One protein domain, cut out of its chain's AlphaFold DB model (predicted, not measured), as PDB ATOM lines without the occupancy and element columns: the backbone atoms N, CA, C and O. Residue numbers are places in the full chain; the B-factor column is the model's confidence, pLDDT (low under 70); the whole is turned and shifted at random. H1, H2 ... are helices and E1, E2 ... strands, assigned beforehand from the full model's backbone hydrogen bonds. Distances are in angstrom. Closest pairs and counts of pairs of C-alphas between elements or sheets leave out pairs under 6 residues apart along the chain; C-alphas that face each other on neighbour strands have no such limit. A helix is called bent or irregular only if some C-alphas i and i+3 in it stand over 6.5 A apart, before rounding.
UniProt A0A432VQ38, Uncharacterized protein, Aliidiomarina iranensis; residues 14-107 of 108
ATOM      1  N   PRO A  14     258.033 333.314 168.160       77.31
ATOM      2  CA  PRO A  14     258.291 334.526 168.941       77.31
ATOM      3  C   PRO A  14     258.580 335.769 168.089       77.31
ATOM      4  O   PRO A  14     258.096 336.850 168.417       77.31
ATOM      5  N   GLU A  15     259.320 335.630 166.986       69.69
ATOM      6  CA  GLU A  15     259.597 336.743 166.065       69.69
ATOM      7  C   GLU A  15     258.317 337.224 165.375       69.69
ATOM      8  O   GLU A  15     258.077 338.426 165.281       69.69
ATOM      9  N   VAL A  16     257.442 336.301 164.964       76.44
ATOM     10  CA  VAL A  16     256.130 336.644 164.392       76.44
ATOM     11  C   VAL A  16     255.256 337.366 165.420       76.44
ATOM     12  O   VAL A  16     254.657 338.393 165.104       76.44
ATOM     13  N   MET A  17     255.204 336.878 166.662       75.19
ATOM     14  CA  MET A  17     254.427 337.512 167.734       75.19
ATOM     15  C   MET A  17     254.950 338.909 168.081       75.19
ATOM     16  O   MET A  17     254.152 339.823 168.285       75.19
ATOM     17  N   LEU A  18     256.273 339.096 168.098       73.62
ATOM     18  CA  LEU A  18     256.899 340.399 168.317       73.62
ATOM     19  C   LEU A  18     256.563 341.380 167.185       73.62
ATOM     20  O   LEU A  18     256.177 342.515 167.458       73.62
ATOM     21  N   CYS A  19     256.634 340.943 165.925       72.38
ATOM     22  CA  CYS A  19     256.228 341.754 164.776       72.38
ATOM     23  C   CYS A  19     254.750 342.150 164.850       72.38
ATOM     24  O   CYS A  19     254.424 343.316 164.639       72.38
ATOM     25  N   ILE A  20     253.856 341.219 165.199       76.12
ATOM     26  CA  ILE A  20     252.428 341.514 165.374       76.12
ATOM     27  C   ILE A  20     252.232 342.535 166.494       76.12
ATOM     28  O   ILE A  20     251.468 343.474 166.309       76.12
ATOM     29  N   LEU A  21     252.932 342.410 167.624       75.50
ATOM     30  CA  LEU A  21     252.843 343.365 168.730       75.50
ATOM     31  C   LEU A  21     253.293 344.771 168.302       75.50
ATOM     32  O   LEU A  21     252.580 345.745 168.540       75.50
ATOM     33  N   ILE A  22     254.440 344.873 167.624       70.75
ATOM     34  CA  ILE A  22     254.972 346.142 167.107       70.75
ATOM     35  C   ILE A  22     253.980 346.768 166.127       70.75
ATOM     36  O   ILE A  22     253.640 347.943 166.267       70.75
ATOM     37  N   LEU A  23     253.467 345.989 165.172       69.81
ATOM     38  CA  LEU A  23     252.453 346.435 164.218       69.81
ATOM     39  C   LEU A  23     251.172 346.879 164.935       69.81
ATOM     40  O   LEU A  23     250.653 347.947 164.641       69.81
ATOM     41  N   SER A  24     250.700 346.127 165.927       68.81
ATOM     42  CA  SER A  24     249.471 346.429 166.677       68.81
ATOM     43  C   SER A  24     249.543 347.743 167.450       68.81
ATOM     44  O   SER A  24     248.524 348.399 167.630       68.81
ATOM     45  N   ILE A  25     250.732 348.131 167.916       71.06
ATOM     46  CA  ILE A  25     250.949 349.386 168.647       71.06
ATOM     47  C   ILE A  25     251.197 350.542 167.666       71.06
ATOM     48  O   ILE A  25     250.696 351.649 167.862       71.06
ATOM     49  N   SER A  26     251.946 350.290 166.591       70.94
ATOM     50  CA  SER A  26     252.348 351.321 165.624       70.94
ATOM     51  C   SER A  26     251.265 351.672 164.604       70.94
ATOM     52  O   SER A  26     251.145 352.841 164.249       70.94
ATOM     53  N   LEU A  27     250.440 350.715 164.161       70.94
ATOM     54  CA  LEU A  27     249.376 350.945 163.175       70.94
ATOM     55  C   LEU A  27     248.313 351.937 163.673       70.94
ATOM     56  O   LEU A  27     248.019 352.881 162.940       70.94
ATOM     57  N   PRO A  28     247.757 351.812 164.897       73.12
ATOM     58  CA  PRO A  28     246.813 352.797 165.421       73.12
ATOM     59  C   PRO A  28     247.455 354.169 165.630       73.12
ATOM     60  O   PRO A  28     246.816 355.187 165.378       73.12
ATOM     61  N   ALA A  29     248.722 354.216 166.056       64.19
ATOM     62  CA  ALA A  29     249.456 355.470 166.203       64.19
ATOM     63  C   ALA A  29     249.656 356.166 164.846       64.19
ATOM     64  O   ALA A  29     249.371 357.355 164.718       64.19
ATOM     65  N   ALA A  30     250.052 355.417 163.814       64.12
ATOM     66  CA  ALA A  30     250.176 355.915 162.448       64.12
ATOM     67  C   ALA A  30     248.821 356.372 161.883       64.12
ATOM     68  O   ALA A  30     248.731 357.445 161.290       64.12
ATOM     69  N   ALA A  31     247.750 355.609 162.120       67.88
ATOM     70  CA  ALA A  31     246.397 355.975 161.706       67.88
ATOM     71  C   ALA A  31     245.903 357.258 162.395       67.88
ATOM     72  O   ALA A  31     245.333 358.125 161.734       67.88
ATOM     73  N   ASN A  32     246.161 357.419 163.696       67.50
ATOM     74  CA  ASN A  32     245.817 358.634 164.436       67.50
ATOM     75  C   ASN A  32     246.610 359.851 163.942       67.50
ATOM     76  O   ASN A  32     246.028 360.919 163.772       67.50
ATOM     77  N   LEU A  33     247.906 359.695 163.655       63.22
ATOM     78  CA  LEU A  33     248.729 360.759 163.069       63.22
ATOM     79  C   LEU A  33     248.220 361.175 161.683       63.22
ATOM     80  O   LEU A  33     248.125 362.368 161.398       63.22
ATOM     81  N   LEU A  34     247.833 360.212 160.844       65.75
ATOM     82  CA  LEU A  34     247.241 360.467 159.527       65.75
ATOM     83  C   LEU A  34     245.887 361.178 159.632       65.75
ATOM     84  O   LEU A  34     245.640 362.146 158.913       65.75
ATOM     85  N   ALA A  35     245.014 360.727 160.534       65.00
ATOM     86  CA  ALA A  35     243.707 361.338 160.753       65.00
ATOM     87  C   ALA A  35     243.834 362.775 161.281       65.00
ATOM     88  O   ALA A  35     243.157 363.678 160.789       65.00
ATOM     89  N   HIS A  36     244.743 363.001 162.233       65.62
ATOM     90  CA  HIS A  36     245.033 364.329 162.765       65.62
ATOM     91  C   HIS A  36     245.608 365.258 161.688       65.62
ATOM     92  O   HIS A  36     245.144 366.385 161.541       65.62
ATOM     93  N   SER A  37     246.538 364.750 160.873       64.19
ATOM     94  CA  SER A  37     247.119 365.478 159.737       64.19
ATOM     95  C   SER A  37     246.053 365.912 158.731       64.19
ATOM     96  O   SER A  37     246.009 367.074 158.337       64.19
ATOM     97  N   ALA A  38     245.151 365.002 158.351       66.31
ATOM     98  CA  ALA A  38     244.086 365.294 157.393       66.31
ATOM     99  C   ALA A  38     243.077 366.325 157.925       66.31
ATOM    100  O   ALA A  38     242.569 367.143 157.162       66.31
ATOM    101  N   HIS A  39     242.782 366.287 159.224       68.50
ATOM    102  CA  HIS A  39     241.899 367.260 159.859       68.50
ATOM    103  C   HIS A  39     242.540 368.653 159.936       68.50
ATOM    104  O   HIS A  39     241.886 369.648 159.624       68.50
ATOM    105  N   LEU A  40     243.819 368.726 160.317       66.44
ATOM    106  CA  LEU A  40     244.574 369.980 160.376       66.44
ATOM    107  C   LEU A  40     244.639 370.633 158.994       66.44
ATOM    108  O   LEU A  40     244.341 371.815 158.850       66.44
ATOM    109  N   ASP A  41     244.916 369.831 157.970       66.56
ATOM    110  CA  ASP A  41     244.939 370.271 156.584       66.56
ATOM    111  C   ASP A  41     243.615 370.918 156.137       66.56
ATOM    112  O   ASP A  41     243.582 372.045 155.635       66.56
ATOM    113  N   GLN A  42     242.491 370.245 156.396       70.94
ATOM    114  CA  GLN A  42     241.169 370.777 156.065       70.94
ATOM    115  C   GLN A  42     240.878 372.105 156.772       70.94
ATOM    116  O   GLN A  42     240.277 372.996 156.167       70.94
ATOM    117  N   ARG A  43     241.297 372.253 158.033       70.69
ATOM    118  CA  ARG A  43     241.050 373.474 158.809       70.69
ATOM    119  C   ARG A  43     241.939 374.634 158.370       70.69
ATOM    120  O   ARG A  43     241.418 375.734 158.200       70.69
ATOM    121  N   VAL A  44     243.221 374.396 158.090       68.56
ATOM    122  CA  VAL A  44     244.132 375.418 157.540       68.56
ATOM    123  C   VAL A  44     243.640 375.901 156.173       68.56
ATOM    124  O   VAL A  44     243.527 377.105 155.946       68.56
ATOM    125  N   ALA A  45     243.243 374.985 155.285       70.75
ATOM    126  CA  ALA A  45     242.712 375.345 153.971       70.75
ATOM    127  C   ALA A  45     241.421 376.186 154.045       70.75
ATOM    128  O   ALA A  45     241.168 377.009 153.164       70.75
ATOM    129  N   GLN A  46     240.597 375.986 155.080       73.62
ATOM    130  CA  GLN A  46     239.397 376.791 155.319       73.62
ATOM    131  C   GLN A  46     239.718 378.167 155.907       73.62
ATOM    132  O   GLN A  46     239.150 379.153 155.442       73.62
ATOM    133  N   LEU A  47     240.613 378.237 156.898       70.25
ATOM    134  CA  LEU A  47     240.969 379.480 157.593       70.25
ATOM    135  C   LEU A  47     241.613 380.512 156.665       70.25
ATOM    136  O   LEU A  47     241.363 381.701 156.822       70.25
ATOM    137  N   TYR A  48     242.384 380.059 155.676       71.75
ATOM    138  CA  TYR A  48     243.131 380.946 154.784       71.75
ATOM    139  C   TYR A  48     242.729 380.811 153.314       71.75
ATOM    140  O   TYR A  48     243.555 380.917 152.406       71.75
ATOM    141  N   ARG A  49     241.443 380.552 153.050       73.50
ATOM    142  CA  ARG A  49     240.914 380.449 151.679       73.50
ATOM    143  C   ARG A  49     241.114 381.733 150.864       73.50
ATOM    144  O   ARG A  49     241.219 381.668 149.643       73.50
ATOM    145  N   GLU A  50     241.157 382.877 151.534       74.94
ATOM    146  CA  GLU A  50     241.278 384.199 150.908       74.94
ATOM    147  C   GLU A  50     242.740 384.602 150.630       74.94
ATOM    148  O   GLU A  50     242.988 385.512 149.840       74.94
ATOM    149  N   ASP A  51     243.717 383.890 151.204       74.75
ATOM    150  CA  ASP A  51     245.143 384.158 151.012       74.75
ATOM    151  C   ASP A  51     245.692 383.436 149.776       74.75
ATOM    152  O   ASP A  51     246.087 382.270 149.820       74.75
ATOM    153  N   VAL A  52     245.769 384.155 148.653       71.12
ATOM    154  CA  VAL A  52     246.205 383.610 147.353       71.12
ATOM    155  C   VAL A  52     247.594 382.965 147.421       71.12
ATOM    156  O   VAL A  52     247.780 381.871 146.895       71.12
ATOM    157  N   ASN A  53     248.558 383.588 148.106       66.56
ATOM    158  CA  ASN A  53     249.915 383.041 148.241       66.56
ATOM    159  C   ASN A  53     249.931 381.715 149.011       66.56
ATOM    160  O   ASN A  53     250.679 380.801 148.666       66.56
ATOM    161  N   LEU A  54     249.084 381.593 150.033       68.19
ATOM    162  CA  LEU A  54     248.971 380.370 150.811       68.19
ATOM    163  C   LEU A  54     248.203 379.285 150.047       68.19
ATOM    164  O   LEU A  54     248.568 378.119 150.122       68.19
ATOM    165  N   GLN A  55     247.189 379.647 149.260       72.81
ATOM    166  CA  GLN A  55     246.479 378.701 148.395       72.81
ATOM    167  C   GLN A  55     247.369 378.146 147.278       72.81
ATOM    168  O   GLN A  55     247.331 376.945 147.010       72.81
ATOM    169  N   ILE A  56     248.204 378.991 146.662       69.69
ATOM    170  CA  ILE A  56     249.216 378.556 145.688       69.69
ATOM    171  C   ILE A  56     250.147 377.540 146.343       69.69
ATOM    172  O   ILE A  56     250.343 376.453 145.808       69.69
ATOM    173  N   TRP A  57     250.633 377.834 147.546       66.50
ATOM    174  CA  TRP A  57     251.478 376.896 148.269       66.50
ATOM    175  C   TRP A  57     250.751 375.593 148.647       66.50
ATOM    176  O   TRP A  57     251.288 374.504 148.450       66.50
ATOM    177  N   LEU A  58     249.509 375.666 149.141       68.06
ATOM    178  CA  LEU A  58     248.690 374.486 149.445       68.06
ATOM    179  C   LEU A  58     248.472 373.595 148.212       68.06
ATOM    180  O   LEU A  58     248.319 372.381 148.362       68.06
ATOM    181  N   ALA A  59     248.482 374.178 147.013       69.25
ATOM    182  CA  ALA A  59     248.445 373.453 145.749       69.25
ATOM    183  C   ALA A  59     249.827 372.893 145.350       69.25
ATOM    184  O   ALA A  59     249.926 371.744 144.925       69.25
ATOM    185  N   GLU A  60     250.907 373.659 145.527       63.34
ATOM    186  CA  GLU A  60     252.284 373.255 145.197       63.34
ATOM    187  C   GLU A  60     252.868 372.211 146.164       63.34
ATOM    188  O   GLU A  60     253.741 371.427 145.795       63.34
ATOM    189  N   ARG A  61     252.371 372.122 147.401       63.22
ATOM    190  CA  ARG A  61     252.860 371.140 148.383       63.22
ATOM    191  C   ARG A  61     252.667 369.686 147.938       63.22
ATOM    192  O   ARG A  61     253.378 368.820 148.429       63.22
ATOM    193  N   GLN A  62     251.706 369.418 147.047       59.50
ATOM    194  CA  GLN A  62     251.441 368.072 146.529       59.50
ATOM    195  C   GLN A  62     252.527 367.595 145.558       59.50
ATOM    196  O   GLN A  62     252.616 366.403 145.274       59.50
ATOM    197  N   THR A  63     253.351 368.506 145.033       54.91
ATOM    198  CA  THR A  63     254.308 368.202 143.963       54.91
ATOM    199  C   THR A  63     255.771 368.262 144.406       54.91
ATOM    200  O   THR A  63     256.631 367.716 143.713       54.91
ATOM    201  N   ALA A  64     256.088 368.856 145.561       54.72
ATOM    202  CA  ALA A  64     257.466 368.986 146.036       54.72
ATOM    203  C   ALA A  64     257.864 367.839 146.981       54.72
ATOM    204  O   ALA A  64     257.321 367.730 148.071       54.72
ATOM    205  N   ALA A  65     258.857 367.022 146.606       54.81
ATOM    206  CA  ALA A  65     259.396 365.932 147.440       54.81
ATOM    207  C   ALA A  65     260.245 366.418 148.640       54.81
ATOM    208  O   ALA A  65     260.436 365.693 149.615       54.81
ATOM    209  N   SER A  66     260.760 367.645 148.565       61.41
ATOM    210  CA  SER A  66     261.496 368.342 149.624       61.41
ATOM    211  C   SER A  66     261.559 369.827 149.278       61.41
ATOM    212  O   SER A  66     261.757 370.159 148.107       61.41
ATOM    213  N   GLY A  67     261.430 370.719 150.256       70.62
ATOM    214  CA  GLY A  67     261.500 372.154 149.989       70.62
ATOM    215  C   GLY A  67     261.148 373.021 151.190       70.62
ATOM    216  O   GLY A  67     260.546 372.551 152.150       70.62
ATOM    217  N   TYR A  68     261.527 374.292 151.106       79.06
ATOM    218  CA  TYR A  68     261.186 375.329 152.074       79.06
ATOM    219  C   TYR A  68     260.445 376.452 151.350       79.06
ATOM    220  O   TYR A  68     260.890 376.901 150.292       79.06
ATOM    221  N   ALA A  69     259.329 376.904 151.913       76.25
ATOM    222  CA  ALA A  69     258.547 378.022 151.401       76.25
ATOM    223  C   ALA A  69     258.183 378.969 152.542       76.25
ATOM    224  O   ALA A  69     257.982 378.531 153.671       76.25
ATOM    225  N   GLN A  70     258.079 380.260 152.247       82.88
ATOM    226  CA  GLN A  70     257.656 381.266 153.214       82.88
ATOM    227  C   GLN A  70     256.909 382.401 152.524       82.88
ATOM    228  O   GLN A  70     257.125 382.662 151.338       82.88
ATOM    229  N   GLY A  71     256.075 383.105 153.276       79.44
ATOM    230  CA  GLY A  71     255.331 384.248 152.776       79.44
ATOM    231  C   GLY A  71     254.671 385.050 153.885       79.44
ATOM    232  O   GLY A  71     254.887 384.814 155.071       79.44
ATOM    233  N   GLN A  72     253.839 386.002 153.477       81.06
ATOM    234  CA  GLN A  72     253.059 386.840 154.376       81.06
ATOM    235  C   GLN A  72     251.569 386.644 154.087       81.06
ATOM    236  O   GLN A  72     251.171 386.611 152.919       81.06
ATOM    237  N   LEU A  73     250.778 386.470 155.143       77.88
ATOM    238  CA  LEU A  73     249.317 386.437 155.108       77.88
ATOM    239  C   LEU A  73     248.756 387.855 154.937       77.88
ATOM    240  O   LEU A  73     249.434 388.843 155.236       77.88
ATOM    241  N   ALA A  74     247.497 387.963 154.521       73.75
ATOM    242  CA  ALA A  74     246.791 389.232 154.354       73.75
ATOM    243  C   ALA A  74     246.711 390.065 155.648       73.75
ATOM    244  O   ALA A  74     246.685 391.294 155.598       73.75
ATOM    245  N   ASP A  75     246.722 389.408 156.810       75.62
ATOM    246  CA  ASP A  75     246.751 390.056 158.128       75.62
ATOM    247  C   ASP A  75     248.151 390.549 158.554       75.62
ATOM    248  O   ASP A  75     248.315 391.130 159.627       75.62
ATOM    249  N   GLY A  76     249.165 390.340 157.710       78.06
ATOM    250  CA  GLY A  76     250.539 390.774 157.927       78.06
ATOM    251  C   GLY A  76     251.421 389.762 158.661       78.06
ATOM    252  O   GLY A  76     252.629 390.006 158.773       78.06
ATOM    253  N   ARG A  77     250.889 388.626 159.127       81.81
ATOM    254  CA  ARG A  77     251.696 387.575 159.764       81.81
ATOM    255  C   ARG A  77     252.533 386.827 158.733       81.81
ATOM    256  O   ARG A  77     252.103 386.589 157.610       81.81
ATOM    257  N   GLN A  78     253.746 386.449 159.121       84.19
ATOM    258  CA  GLN A  78     254.612 385.613 158.288       84.19
ATOM    259  C   GLN A  78     254.236 384.145 158.470       84.19
ATOM    260  O   GLN A  78     253.858 383.743 159.564       84.19
ATOM    261  N   TRP A  79     254.384 383.336 157.435       82.44
ATOM    262  CA  TRP A  79     254.244 381.887 157.508       82.44
ATOM    263  C   TRP A  79     255.421 381.225 156.808       82.44
ATOM    264  O   TRP A  79     256.010 381.801 155.891       82.44
ATOM    265  N   TRP A  80     255.766 380.018 157.236       80.88
ATOM    266  CA  TRP A  80     256.728 379.179 156.539       80.88
ATOM    267  C   TRP A  80     256.361 377.709 156.650       80.88
ATOM    268  O   TRP A  80     255.685 377.276 157.588       80.88
ATOM    269  N   VAL A  81     256.823 376.948 155.663       76.00
ATOM    270  CA  VAL A  81     256.646 375.505 155.597       76.00
ATOM    271  C   VAL A  81     257.929 374.834 155.173       76.00
ATOM    272  O   VAL A  81     258.595 375.269 154.234       76.00
ATOM    273  N   GLU A  82     258.233 373.729 155.832       79.81
ATOM    274  CA  GLU A  82     259.335 372.847 155.489       79.81
ATOM    275  C   GLU A  82     258.790 371.464 155.124       79.81
ATOM    276  O   GLU A  82     257.965 370.916 155.845       79.81
ATOM    277  N   ASN A  83     259.228 370.886 154.005       75.44
ATOM    278  CA  ASN A  83     258.962 369.489 153.669       75.44
ATOM    279  C   ASN A  83     260.232 368.652 153.847       75.44
ATOM    280  O   ASN A  83     261.221 368.856 153.136       75.44
ATOM    281  N   GLN A  84     260.156 367.672 154.744       73.69
ATOM    282  CA  GLN A  84     261.170 366.656 154.971       73.69
ATOM    283  C   GLN A  84     260.620 365.277 154.577       73.69
ATOM    284  O   GLN A  84     259.975 364.592 155.369       73.69
ATOM    285  N   GLY A  85     260.881 364.856 153.336       68.50
ATOM    286  CA  GLY A  85     260.589 363.492 152.883       68.50
ATOM    287  C   GLY A  85     259.100 363.124 152.872       68.50
ATOM    288  O   GLY A  85     258.760 361.981 153.166       68.50
ATOM    289  N   GLY A  86     258.220 364.080 152.560       68.62
ATOM    290  CA  GLY A  86     256.761 363.896 152.529       68.62
ATOM    291  C   GLY A  86     256.051 364.266 153.835       68.62
ATOM    292  O   GLY A  86     254.819 364.236 153.893       68.62
ATOM    293  N   VAL A  87     256.803 364.637 154.875       69.88
ATOM    294  CA  VAL A  87     256.260 365.233 156.100       69.88
ATOM    295  C   VAL A  87     256.454 366.742 156.037       69.88
ATOM    296  O   VAL A  87     257.567 367.228 155.844       69.88
ATOM    297  N   HIS A  88     255.370 367.483 156.221       73.06
ATOM    298  CA  HIS A  88     255.354 368.935 156.165       73.06
ATOM    299  C   HIS A  88     255.297 369.510 157.579       73.06
ATOM    300  O   HIS A  88     254.458 369.109 158.382       73.06
ATOM    301  N   PHE A  89     256.171 370.459 157.882       76.06
ATOM    302  CA  PHE A  89     256.123 371.285 159.078       76.06
ATOM    303  C   PHE A  89     255.607 372.667 158.720       76.06
ATOM    304  O   PHE A  89     256.255 373.371 157.952       76.06
ATOM    305  N   TRP A  90     254.467 373.050 159.281       75.69
ATOM    306  CA  TRP A  90     253.816 374.338 159.070       75.69
ATOM    307  C   TRP A  90     253.938 375.220 160.303       75.69
ATOM    308  O   TRP A  90     253.719 374.757 161.426       75.69
ATOM    309  N   GLN A  91     254.224 376.504 160.091       80.12
ATOM    310  CA  GLN A  91     254.228 377.494 161.156       80.12
ATOM    311  C   GLN A  91     253.826 378.888 160.661       80.12
ATOM    312  O   GLN A  91     254.289 379.359 159.625       80.12
ATOM    313  N   VAL A  92     253.019 379.585 161.465       78.44
ATOM    314  CA  VAL A  92     252.726 381.019 161.327       78.44
ATOM    315  C   VAL A  92     253.420 381.791 162.453       78.44
ATOM    316  O   VAL A  92     253.287 381.469 163.635       78.44
ATOM    317  N   ALA A  93     254.177 382.830 162.107       75.00
ATOM    318  CA  ALA A  93     254.798 383.751 163.051       75.00
ATOM    319  C   ALA A  93     253.738 384.398 163.953       75.00
ATOM    320  O   ALA A  93     252.682 384.823 163.486       75.00
ATOM    321  N   ALA A  94     254.045 384.505 165.249       65.94
ATOM    322  CA  ALA A  94     253.125 385.003 166.276       65.94
ATOM    323  C   ALA A  94     251.828 384.180 166.445       65.94
ATOM    324  O   ALA A  94     250.876 384.655 167.070       65.94
ATOM    325  N   SER A  95     251.805 382.930 165.960       63.25
ATOM    326  CA  SER A  95     250.808 381.926 166.332       63.25
ATOM    327  C   SER A  95     250.843 381.690 167.846       63.25
ATOM    328  O   SER A  95     251.663 380.955 168.389       63.25
ATOM    329  N   THR A  96     249.968 382.387 168.553       55.62
ATOM    330  CA  THR A  96     249.570 382.072 169.933       55.62
ATOM    331  C   THR A  96     248.075 381.757 170.000       55.62
ATOM    332  O   THR A  96     247.544 381.500 171.077       55.62
ATOM    333  N   TYR A  97     247.398 381.758 168.844       55.19
ATOM    334  CA  TYR A  97     245.942 381.775 168.732       55.19
ATOM    335  C   TYR A  97     245.330 380.397 168.452       55.19
ATOM    336  O   TYR A  97     244.211 380.146 168.896       55.19
ATOM    337  N   SER A  98     246.032 379.487 167.762       59.84
ATOM    338  CA  SER A  98     245.520 378.135 167.498       59.84
ATOM    339  C   SER A  98     246.648 377.105 167.329       59.84
ATOM    340  O   SER A  98     247.598 377.373 166.593       59.84
ATOM    341  N   PRO A  99     246.528 375.893 167.914       59.59
ATOM    342  CA  PRO A  99     247.439 374.766 167.669       59.59
ATOM    343  C   PRO A  99     247.569 374.370 166.191       59.59
ATOM    344  O   PRO A  99     248.438 373.594 165.830       59.59
ATOM    345  N   GLU A 100     246.685 374.869 165.334       63.62
ATOM    346  CA  GLU A 100     246.631 374.558 163.902       63.62
ATOM    347  C   GLU A 100     247.568 375.431 163.072       63.62
ATOM    348  O   GLU A 100     247.872 375.124 161.925       63.62
ATOM    349  N   GLU A 101     248.050 376.521 163.662       66.75
ATOM    350  CA  GLU A 101     249.001 377.441 163.050       66.75
ATOM    351  C   GLU A 101     250.463 377.026 163.333       66.75
ATOM    352  O   GLU A 101     251.386 377.793 163.059       66.75
ATOM    353  N   PHE A 102     250.676 375.835 163.916       70.31
ATOM    354  CA  PHE A 102     251.985 375.258 164.233       70.31
ATOM    355  C   PHE A 102     251.927 373.720 164.312       70.31
ATOM    356  O   PHE A 102     251.251 373.176 165.182       70.31
ATOM    357  N   GLY A 103     252.682 372.996 163.480       67.56
ATOM    358  CA  GLY A 103     252.816 371.545 163.641       67.56
ATOM    359  C   GLY A 103     253.278 370.771 162.410       67.56
ATOM    360  O   GLY A 103     253.463 371.321 161.327       67.56
ATOM    361  N   TRP A 104     253.456 369.462 162.602       65.19
ATOM    362  CA  TRP A 104     253.812 368.505 161.551       65.19
ATOM    363  C   TRP A 104     252.573 367.782 161.022       65.19
ATOM    364  O   TRP A 104     251.707 367.386 161.804       65.19
ATOM    365  N   TYR A 105     252.515 367.552 159.713       65.88
ATOM    366  CA  TYR A 105     251.442 366.802 159.065       65.88
ATOM    367  C   TYR A 105     251.916 366.119 157.776       65.88
ATOM    368  O   TYR A 105     252.907 366.503 157.158       65.88
ATOM    369  N   LEU A 106     251.197 365.077 157.367       60.66
ATOM    370  CA  LEU A 106     251.428 364.358 156.111       60.66
ATOM    371  C   LEU A 106     250.584 364.968 154.987       60.66
ATOM    372  O   LEU A 106     249.371 365.126 155.152       60.66
ATOM    373  N   ALA A 107     251.205 365.289 153.845       55.75
ATOM    374  CA  ALA A 107     250.452 365.650 152.646       55.75
ATOM    375  C   ALA A 107     249.766 364.404 152.071       55.75
ATOM    376  O   ALA A 107     250.371 363.333 151.990       55.75
TER     377      ALA A 107
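Overview. This is residues 14 to 107 of the 108 residues of an uncharacterized protein of Aliidiomarina iranensis (UniProt A0A432VQ38). A long helix, H1, runs out of a small compact body like an arm: its residues 14 to 32 stick out free, and its residues 33 to 44 pack on the sheet, mostly beside E4. The body is a twisted sheet of four strands, with this part of H1 by the E4 edge and the short helix H2, which folds back from the end of H1, by the E1 edge. The printed part has 94 residues with two named helices and then four named strands, in the order H1 H2 E1 E2 E3 E4, and the class is mixed, helices and strands. The sheet runs E1 - E2 - E3 - E4, all antiparallel, as a meander, each strand the antiparallel neighbour of the one before. The whole is loose, with a radius of gyration of the C-alphas of 16.3 A, and spans 58 by 27 by 19 A, the free arm making the length.

Arrangement. Start with H1, residues 14 to 47, and follow it to H2, residues 52 to 60: the two are close but not clearly touching, with the closest C-alphas, Ala 45 and Gln 55, 7.5 A apart, at a shallow tilt of 28 degrees, opposite ways. Next come E1, residues 66 to 72, and E2, residues 78 to 84, a hairpin at 174 degrees, where N 69 and O 81 are 2.9 A apart, within hydrogen-bond range. E2 and E3, residues 87 to 92, are a hairpin at 168 degrees, with N 89 and O 82 at 2.8 A. E3 and E4, residues 102 to 106, are a hairpin at 157 degrees, with N 88 and O 105 at 2.8 A. The edge strands E1 and E4 are apart. H1 is on the sheet but only grazes it with residues 33 to 44; its closest C-alphas to E4 are Ser 37 and Tyr 105, 4.6 A apart. H2 is on the sheet and only grazes it with residues 53 to 57; its closest C-alphas to E1 are Asn 53 and Gly 71, 7.2 A apart. In H2 every O i to N i+4 pair is within hydrogen-bond range; in H1, 28 of 30 are.

Along the chain. Find C-alpha 14 at (258.291, 334.526, 168.941); from there H1 runs 49.5 A to C-alpha 47 at (240.969, 379.480, 157.593). H1 is neither bent nor irregular, but only just: C-alphas 25 and 28 are 6.3 A apart. H2 then covers 12.2 A, E1 20.9 A, E2 20.3 A and E3 17.0 A. E4, 13.6 A long, ends at C-alpha 106, (251.428, 364.358, 156.111).

Size, cuts and confidence. Look at Pro 14 and Gly 76 for the two C-alphas farthest apart, 57.8 A. Without residues 14 to 32 the body has 75 residues and spans 30 by 21 by 19 A. The printed part has no cut and no long link; E3 to E4 is a short link, and the others are tight. The mean pLDDT of the printed part is 70.0, and 46 residues are under 70, among them 29 to 41, 56 to 66 and 94 to 101.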